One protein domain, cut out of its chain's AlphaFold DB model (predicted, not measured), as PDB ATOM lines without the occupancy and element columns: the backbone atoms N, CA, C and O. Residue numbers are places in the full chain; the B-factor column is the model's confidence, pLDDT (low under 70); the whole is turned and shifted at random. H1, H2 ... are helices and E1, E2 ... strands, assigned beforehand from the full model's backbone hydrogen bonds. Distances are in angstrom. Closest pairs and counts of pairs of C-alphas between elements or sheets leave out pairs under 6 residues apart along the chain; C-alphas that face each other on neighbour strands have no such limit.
ATOM      1  N   ARG A   8       9.159  19.717 -42.517       92.31
ATOM      2  CA  ARG A   8       9.153  18.550 -43.391       92.31
ATOM      3  C   ARG A   8       8.254  17.475 -42.810       92.31
ATOM      4  O   ARG A   8       8.488  17.027 -41.688       92.31
ATOM      5  N   THR A   9       7.315  17.008 -43.620       93.94
ATOM      6  CA  THR A   9       6.559  15.790 -43.338       93.94
ATOM      7  C   THR A   9       7.436  14.576 -43.633       93.94
ATOM      8  O   THR A   9       8.096  14.500 -44.673       93.94
ATOM      9  N   VAL A  10       7.496  13.644 -42.692       92.88
ATOM     10  CA  VAL A  10       8.243  12.392 -42.804       92.88
ATOM     11  C   VAL A  10       7.293  11.262 -42.457       92.88
ATOM     12  O   VAL A  10       6.715  11.267 -41.379       92.88
ATOM     13  N   CYS A  11       7.176  10.279 -43.339       92.44
ATOM     14  CA  CYS A  11       6.399   9.071 -43.079       92.44
ATOM     15  C   CYS A  11       7.362   7.927 -42.745       92.44
ATOM     16  O   CYS A  11       8.379   7.761 -43.427       92.44
ATOM     17  N   ALA A  12       7.073   7.156 -41.697       89.44
ATOM     18  CA  ALA A  12       7.833   5.959 -41.351       89.44
ATOM     19  C   ALA A  12       6.876   4.855 -40.884       89.44
ATOM     20  O   ALA A  12       6.389   4.888 -39.755       89.44
ATOM     21  N   GLY A  13       6.620   3.884 -41.766       91.25
ATOM     22  CA  GLY A  13       5.526   2.930 -41.573       91.25
ATOM     23  C   GLY A  13       4.181   3.658 -41.568       91.25
ATOM     24  O   GLY A  13       3.979   4.557 -42.384       91.25
ATOM     25  N   ASP A  14       3.329   3.319 -40.603       89.88
ATOM     26  CA  ASP A  14       1.997   3.920 -40.425       89.88
ATOM     27  C   ASP A  14       2.028   5.254 -39.661       89.88
ATOM     28  O   ASP A  14       1.007   5.918 -39.501       89.88
ATOM     29  N   LYS A  15       3.208   5.671 -39.189       91.81
ATOM     30  CA  LYS A  15       3.381   6.899 -38.413       91.81
ATOM     31  C   LYS A  15       3.768   8.063 -39.312       91.81
ATOM     32  O   LYS A  15       4.693   7.967 -40.132       91.81
ATOM     33  N   VAL A  16       3.108   9.196 -39.099       94.69
ATOM     34  CA  VAL A  16       3.398  10.460 -39.782       94.69
ATOM     35  C   VAL A  16       4.040  11.417 -38.790       94.69
ATOM     36  O   VAL A  16       3.599  11.555 -37.657       94.69
ATOM     37  N   PHE A  17       5.097  12.089 -39.222       95.56
ATOM     38  CA  PHE A  17       5.854  13.024 -38.404       95.56
ATOM     39  C   PHE A  17       5.926  14.371 -39.112       95.56
ATOM     40  O   PHE A  17       6.225  14.421 -40.307       95.56
ATOM     41  N   GLN A  18       5.762  15.464 -38.373       95.75
ATOM     42  CA  GLN A  18       6.046  16.808 -38.869       95.75
ATOM     43  C   GLN A  18       7.264  17.350 -38.130       95.75
ATOM     44  O   GLN A  18       7.212  17.615 -36.933       95.75
ATOM     45  N   LYS A  19       8.394  17.510 -38.827       92.62
ATOM     46  CA  LYS A  19       9.648  17.943 -38.193       92.62
ATOM     47  C   LYS A  19      10.114  19.300 -38.696       92.62
ATOM     48  O   LYS A  19      10.145  19.558 -39.899       92.62
ATOM     49  N   GLY A  20      10.532  20.154 -37.771       91.44
ATOM     50  CA  GLY A  20      11.262  21.373 -38.085       91.44
ATOM     51  C   GLY A  20      12.751  21.087 -38.285       91.44
ATOM     52  O   GLY A  20      13.261  20.021 -37.933       91.44
ATOM     53  N   SER A  21      13.478  22.057 -38.839       88.12
ATOM     54  CA  SER A  21      14.930  21.959 -39.075       88.12
ATOM     55  C   SER A  21      15.784  21.813 -37.803       88.12
ATOM     56  O   SER A  21      16.966  21.481 -37.896       88.12
ATOM     57  N   GLY A  22      15.214  22.088 -36.627       87.19
ATOM     58  CA  GLY A  22      15.848  21.940 -35.318       87.19
ATOM     59  C   GLY A  22      15.595  20.591 -34.636       87.19
ATOM     60  O   GLY A  22      16.297  20.271 -33.679       87.19
ATOM     61  N   ASN A  23      14.638  19.783 -35.107       91.38
ATOM     62  CA  ASN A  23      14.402  18.444 -34.564       91.38
ATOM     63  C   ASN A  23      15.431  17.447 -35.129       91.38
ATOM     64  O   ASN A  23      15.704  17.437 -36.330       91.38
ATOM     65  N   SER A  24      15.983  16.573 -34.281       87.88
ATOM     66  CA  SER A  24      16.797  15.442 -34.746       87.88
ATOM     67  C   SER A  24      15.911  14.324 -35.301       87.88
ATOM     68  O   SER A  24      14.759  14.183 -34.900       87.88
ATOM     69  N   ASP A  25      16.455  13.462 -36.163       86.38
ATOM     70  CA  ASP A  25      15.697  12.333 -36.736       86.38
ATOM     71  C   ASP A  25      15.197  11.327 -35.684       86.38
ATOM     72  O   ASP A  25      14.161  10.681 -35.872       86.38
ATOM     73  N   SER A  26      15.910  11.242 -34.558       86.50
ATOM     74  CA  SER A  26      15.547  10.456 -33.375       86.50
ATOM     75  C   SER A  26      14.511  11.124 -32.463       86.50
ATOM     76  O   SER A  26      13.976  10.458 -31.585       86.50
ATOM     77  N   LYS A  27      14.236  12.425 -32.635       88.56
ATOM     78  CA  LYS A  27      13.301  13.219 -31.814       88.56
ATOM     79  C   LYS A  27      12.398  14.098 -32.688       88.56
ATOM     80  O   LYS A  27      12.192  15.281 -32.403       88.56
ATOM     81  N   LYS A  28      11.920  13.533 -33.795       92.56
ATOM     82  CA  LYS A  28      10.916  14.165 -34.657       92.56
ATOM     83  C   LYS A  28       9.530  14.035 -34.001       92.56
ATOM     84  O   LYS A  28       9.245  12.942 -33.516       92.56
ATOM     85  N   PRO A  29       8.716  15.102 -33.974       95.81
ATOM     86  CA  PRO A  29       7.337  15.034 -33.503       95.81
ATOM     87  C   PRO A  29       6.481  14.108 -34.360       95.81
ATOM     88  O   PRO A  29       6.502  14.221 -35.588       95.81
ATOM     89  N   GLU A  30       5.774  13.194 -33.715       95.62
ATOM     90  CA  GLU A  30       4.762  12.320 -34.303       95.62
ATOM     91  C   GLU A  30       3.414  13.034 -34.286       95.62
ATOM     92  O   GLU A  30       3.069  13.653 -33.285       95.62
ATOM     93  N   ILE A  31       2.670  12.958 -35.387       93.56
ATOM     94  CA  ILE A  31       1.273  13.379 -35.422       93.56
ATOM     95  C   ILE A  31       0.454  12.225 -34.849       93.56
ATOM     96  O   ILE A  31       0.395  11.156 -35.456       93.56
ATOM     97  N   ILE A  32      -0.125  12.440 -33.673       92.81
ATOM     98  CA  ILE A  32      -0.892  11.428 -32.939       92.81
ATOM     99  C   ILE A  32      -2.386  11.501 -33.255       92.81
ATOM    100  O   ILE A  32      -3.064  10.481 -33.208       92.81
ATOM    101  N   GLU A  33      -2.876  12.671 -33.672       88.19
ATOM    102  CA  GLU A  33      -4.251  12.851 -34.137       88.19
ATOM    103  C   GLU A  33      -4.295  13.710 -35.395       88.19
ATOM    104  O   GLU A  33      -3.551  14.686 -35.548       88.19
ATOM    105  N   PHE A  34      -5.182  13.338 -36.314       86.44
ATOM    106  CA  PHE A  34      -5.281  13.952 -37.628       86.44
ATOM    107  C   PHE A  34      -6.640  14.592 -37.833       86.44
ATOM    108  O   PHE A  34      -7.664  14.018 -37.480       86.44
ATOM    109  N   ASN A  35      -6.634  15.700 -38.566       82.50
ATOM    110  CA  ASN A  35      -7.828  16.258 -39.181       82.50
ATOM    111  C   ASN A  35      -8.915  16.695 -38.193       82.50
ATOM    112  O   ASN A  35     -10.101  16.633 -38.519       82.50
ATOM    113  N   GLN A  36      -8.517  17.162 -37.011       80.81
ATOM    114  CA  GLN A  36      -9.456  17.805 -36.108       80.81
ATOM    115  C   GLN A  36      -9.946  19.100 -36.768       80.81
ATOM    116  O   GLN A  36      -9.145  19.963 -37.130       80.81
ATOM    117  N   LYS A  37     -11.253  19.206 -37.011       72.44
ATOM    118  CA  LYS A  37     -11.836  20.387 -37.657       72.44
ATOM    119  C   LYS A  37     -11.825  21.557 -36.679       72.44
ATOM    120  O   LYS A  37     -12.261  21.406 -35.545       72.44
ATOM    121  N   ALA A  38     -11.383  22.712 -37.153       67.56
ATOM    122  CA  ALA A  38     -11.516  23.993 -36.471       67.56
ATOM    123  C   ALA A  38     -12.225  24.982 -37.404       67.56
ATOM    124  O   ALA A  38     -12.211  24.801 -38.625       67.56
ATOM    125  N   CYS A  39     -12.818  26.041 -36.851       68.75
ATOM    126  CA  CYS A  39     -13.582  27.029 -37.621       68.75
ATOM    127  C   CYS A  39     -12.781  27.636 -38.791       68.75
ATOM    128  O   CYS A  39     -13.333  27.901 -39.854       68.75
ATOM    129  N   ASN A  40     -11.462  27.783 -38.637       66.12
ATOM    130  CA  ASN A  40     -10.559  28.372 -39.630       66.12
ATOM    131  C   ASN A  40      -9.548  27.377 -40.232       66.12
ATOM    132  O   ASN A  40      -8.588  27.789 -40.891       66.12
ATOM    133  N   GLY A  41      -9.730  26.069 -40.034       73.69
ATOM    134  CA  GLY A  41      -8.811  25.100 -40.610       73.69
ATOM    135  C   GLY A  41      -8.846  23.719 -39.984       73.69
ATOM    136  O   GLY A  41      -9.890  23.164 -39.654       73.69
ATOM    137  N   VAL A  42      -7.660  23.123 -39.917       87.88
ATOM    138  CA  VAL A  42      -7.477  21.735 -39.522       87.88
ATOM    139  C   VAL A  42      -6.324  21.642 -38.533       87.88
ATOM    140  O   VAL A  42      -5.207  22.075 -38.827       87.88
ATOM    141  N   ILE A  43      -6.597  21.047 -37.376       86.69
ATOM    142  CA  ILE A  43      -5.635  20.791 -36.313       86.69
ATOM    143  C   ILE A  43      -5.080  19.368 -36.465       86.69
ATOM    144  O   ILE A  43      -5.794  18.395 -36.730       86.69
ATOM    145  N   HIS A  44      -3.765  19.262 -36.289       89.06
ATOM    146  CA  HIS A  44      -3.038  18.007 -36.139       89.06
ATOM    147  C   HIS A  44      -2.316  18.043 -34.794       89.06
ATOM    148  O   HIS A  44      -1.511  18.947 -34.560       89.06
ATOM    149  N   VAL A  45      -2.575  17.066 -33.929       89.62
ATOM    150  CA  VAL A  45      -1.936  17.001 -32.608       89.62
ATOM    151  C   VAL A  45      -0.594  16.310 -32.746       89.62
ATOM    152  O   VAL A  45      -0.496  15.250 -33.364       89.62
ATOM    153  N   VAL A  46       0.446  16.906 -32.165       93.88
ATOM    154  CA  VAL A  46       1.801  16.351 -32.168       93.88
ATOM    155  C   VAL A  46       2.281  16.033 -30.756       93.88
ATOM    156  O   VAL A  46       2.074  16.817 -29.838       93.88
ATOM    157  N   ASP A  47       2.995  14.917 -30.590       92.44
ATOM    158  CA  ASP A  47       3.528  14.482 -29.285       92.44
ATOM    159  C   ASP A  47       4.674  15.373 -28.760       92.44
ATOM    160  O   ASP A  47       5.094  15.267 -27.605       92.44
ATOM    161  N   ARG A  48       5.251  16.223 -29.624       91.94
ATOM    162  CA  ARG A  48       6.447  17.035 -29.352       91.94
ATOM    163  C   ARG A  48       6.424  18.357 -30.108       91.94
ATOM    164  O   ARG A  48       5.839  18.499 -31.175       91.94
ATOM    165  N   VAL A  49       7.215  19.308 -29.616       91.62
ATOM    166  CA  VAL A  49       7.382  20.621 -30.251       91.62
ATOM    167  C   VAL A  49       8.135  20.521 -31.587       91.62
ATOM    168  O   VAL A  49       9.224  19.938 -31.684       91.62
ATOM    169  N   ILE A  50       7.588  21.170 -32.617       91.50
ATOM    170  CA  ILE A  50       8.243  21.389 -33.912       91.50
ATOM    171  C   ILE A  50       9.263  22.524 -33.761       91.50
ATOM    172  O   ILE A  50       8.911  23.684 -33.569       91.50
ATOM    173  N   LEU A  51      10.553  22.200 -33.853       88.81
ATOM    174  CA  LEU A  51      11.637  23.126 -33.531       88.81
ATOM    175  C   LEU A  51      12.281  23.733 -34.786       88.81
ATOM    176  O   LEU A  51      12.759  22.993 -35.654       88.81
ATOM    177  N   PRO A  52      12.409  25.069 -34.877       85.06
ATOM    178  CA  PRO A  52      13.228  25.715 -35.893       85.06
ATOM    179  C   PRO A  52      14.711  25.766 -35.488       85.06
ATOM    180  O   PRO A  52      15.055  26.036 -34.338       85.06
ATOM    181  N   LYS A  53      15.627  25.601 -36.453       75.56
ATOM    182  CA  LYS A  53      17.083  25.625 -36.203       75.56
ATOM    183  C   LYS A  53      17.584  26.930 -35.560       75.56
ATOM    184  O   LYS A  53      18.418  26.881 -34.659       75.56
ATOM    185  N   LYS A  54      17.026  28.085 -35.960       67.31
ATOM    186  CA  LYS A  54      17.406  29.421 -35.442       67.31
ATOM    187  C   LYS A  54      17.257  29.556 -33.918       67.31
ATOM    188  O   LYS A  54      18.033  30.281 -33.297       67.31
ATOM    189  N   MET A  55      16.306  28.847 -33.305       61.03
ATOM    190  CA  MET A  55      16.060  28.920 -31.858       61.03
ATOM    191  C   MET A  55      17.227  28.318 -31.053       61.03
ATOM    192  O   MET A  55      17.616  28.841 -30.009       61.03
ATOM    193  N   TRP A  56      17.863  27.270 -31.585       54.75
ATOM    194  CA  TRP A  56      18.978  26.571 -30.941       54.75
ATOM    195  C   TRP A  56      20.303  27.339 -31.024       54.75
ATOM    196  O   TRP A  56      21.089  27.316 -30.076       54.75
ATOM    197  N   ASP A  57      20.541  28.066 -32.118       63.31
ATOM    198  CA  ASP A  57      21.750  28.881 -32.296       63.31
ATOM    199  C   ASP A  57      21.744  30.119 -31.369       63.31
ATOM    200  O   ASP A  57      22.770  30.479 -30.781       63.31
ATOM    201  N   SER A  58      20.566  30.712 -31.128       55.66
ATOM    202  CA  SER A  58      20.370  31.773 -30.125       55.66
ATOM    203  C   SER A  58      20.539  31.250 -28.690       55.66
ATOM    204  O   SER A  58      21.227  31.861 -27.872       55.66
ATOM    205  N   TYR A  59      20.007  30.061 -28.387       53.72
ATOM    206  CA  TYR A  59      20.170  29.428 -27.074       53.72
ATOM    207  C   TYR A  59      21.630  29.039 -26.775       53.72
ATOM    208  O   TYR A  59      22.148  29.286 -25.683       53.72
ATOM    209  N   LYS A  60      22.343  28.476 -27.758       57.12
ATOM    210  CA  LYS A  60      23.756  28.088 -27.620       57.12
ATOM    211  C   LYS A  60      24.704  29.278 -27.531       57.12
ATOM    212  O   LYS A  60      25.672  29.201 -26.780       57.12
ATOM    213  N   SER A  61      24.435  30.368 -28.250       57.56
ATOM    214  CA  SER A  61      25.257  31.582 -28.162       57.56
ATOM    215  C   SER A  61      25.139  32.283 -26.799       57.56
ATOM    216  O   SER A  61      26.106  32.893 -26.342       57.56
ATOM    217  N   LYS A  62      24.005  32.119 -26.097       55.47
ATOM    218  CA  LYS A  62      23.796  32.596 -24.717       55.47
ATOM    219  C   LYS A  62      24.403  31.686 -23.642       55.47
ATOM    220  O   LYS A  62      24.719  32.170 -22.557       55.47
ATOM    221  N   ARG A  63      24.666  30.405 -23.934       49.56
ATOM    222  CA  ARG A  63      25.483  29.528 -23.073       49.56
ATOM    223  C   ARG A  63      26.973  29.863 -23.218       49.56
ATOM    224  O   ARG A  63      27.767  29.076 -23.733       49.56
TER     225      ARG A  63
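Overview. This is residues 8 to 63 of the 344 residues of a protein of Pseudo-nitzschia multistriata (UniProt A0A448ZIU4). Two small strand hairpins, E1 with E2 and E3 with E4, meet where E2 comes near the start of E3, and a single helix, H1, follows at the far end, with residues 58 to 63 sticking out. The second hairpin is curved, as E3 bends by 57 degrees at residue 35. The printed part has 56 residues with four named strands and one named helix, in the order E1, E2, E3, E4, H1; each hairpin is an antiparallel sheet of two strands, and the class is mixed, helices and strands. The whole is loose, with a radius of gyration of the C-alphas of 13.5 A, and flat, spanning 40 by 30 by 15 A.

Arrangement. E1, residues 8 to 12, and E2, residues 15 to 20, form an antiparallel hairpin at 152 degrees, with N 10 and O 17 within hydrogen-bond range at 2.8 A. E3, residues 31 to 38, and E4, residues 41 to 46, form another at 157 degrees, with N 43 and O 36 at 2.8 A. The closest C-alphas of E2 and E3 are those of Phe 17 and Ile 31, 5.5 A apart. E1 is apart from E3 and E4. H1, residues 53 to 62, has 5 of 6 O i to N i+4 pairs within range; its closest C-alpha pair with E2 is Lys 53 and Gly 20, 7.5 A. H1 is apart from E1 and E3.

Along the chain. E1 begins at C-alpha 8 (9.153, 18.550, -43.391) and is 12.8 A long. E2 is 16.5 A long, E3 16.7 A and E4 16.1 A. H1, 15.0 A long, ends at C-alpha 62 (23.796, 32.596, -24.717).

Size, cuts and confidence. The two C-alphas farthest apart, those of Cys 39 and Arg 63, are 41.8 A apart. The printed part has no cut and no long link. Mean pLDDT of the printed part is 82.4; residues 38 to 40 and 54 to 63 are under 70.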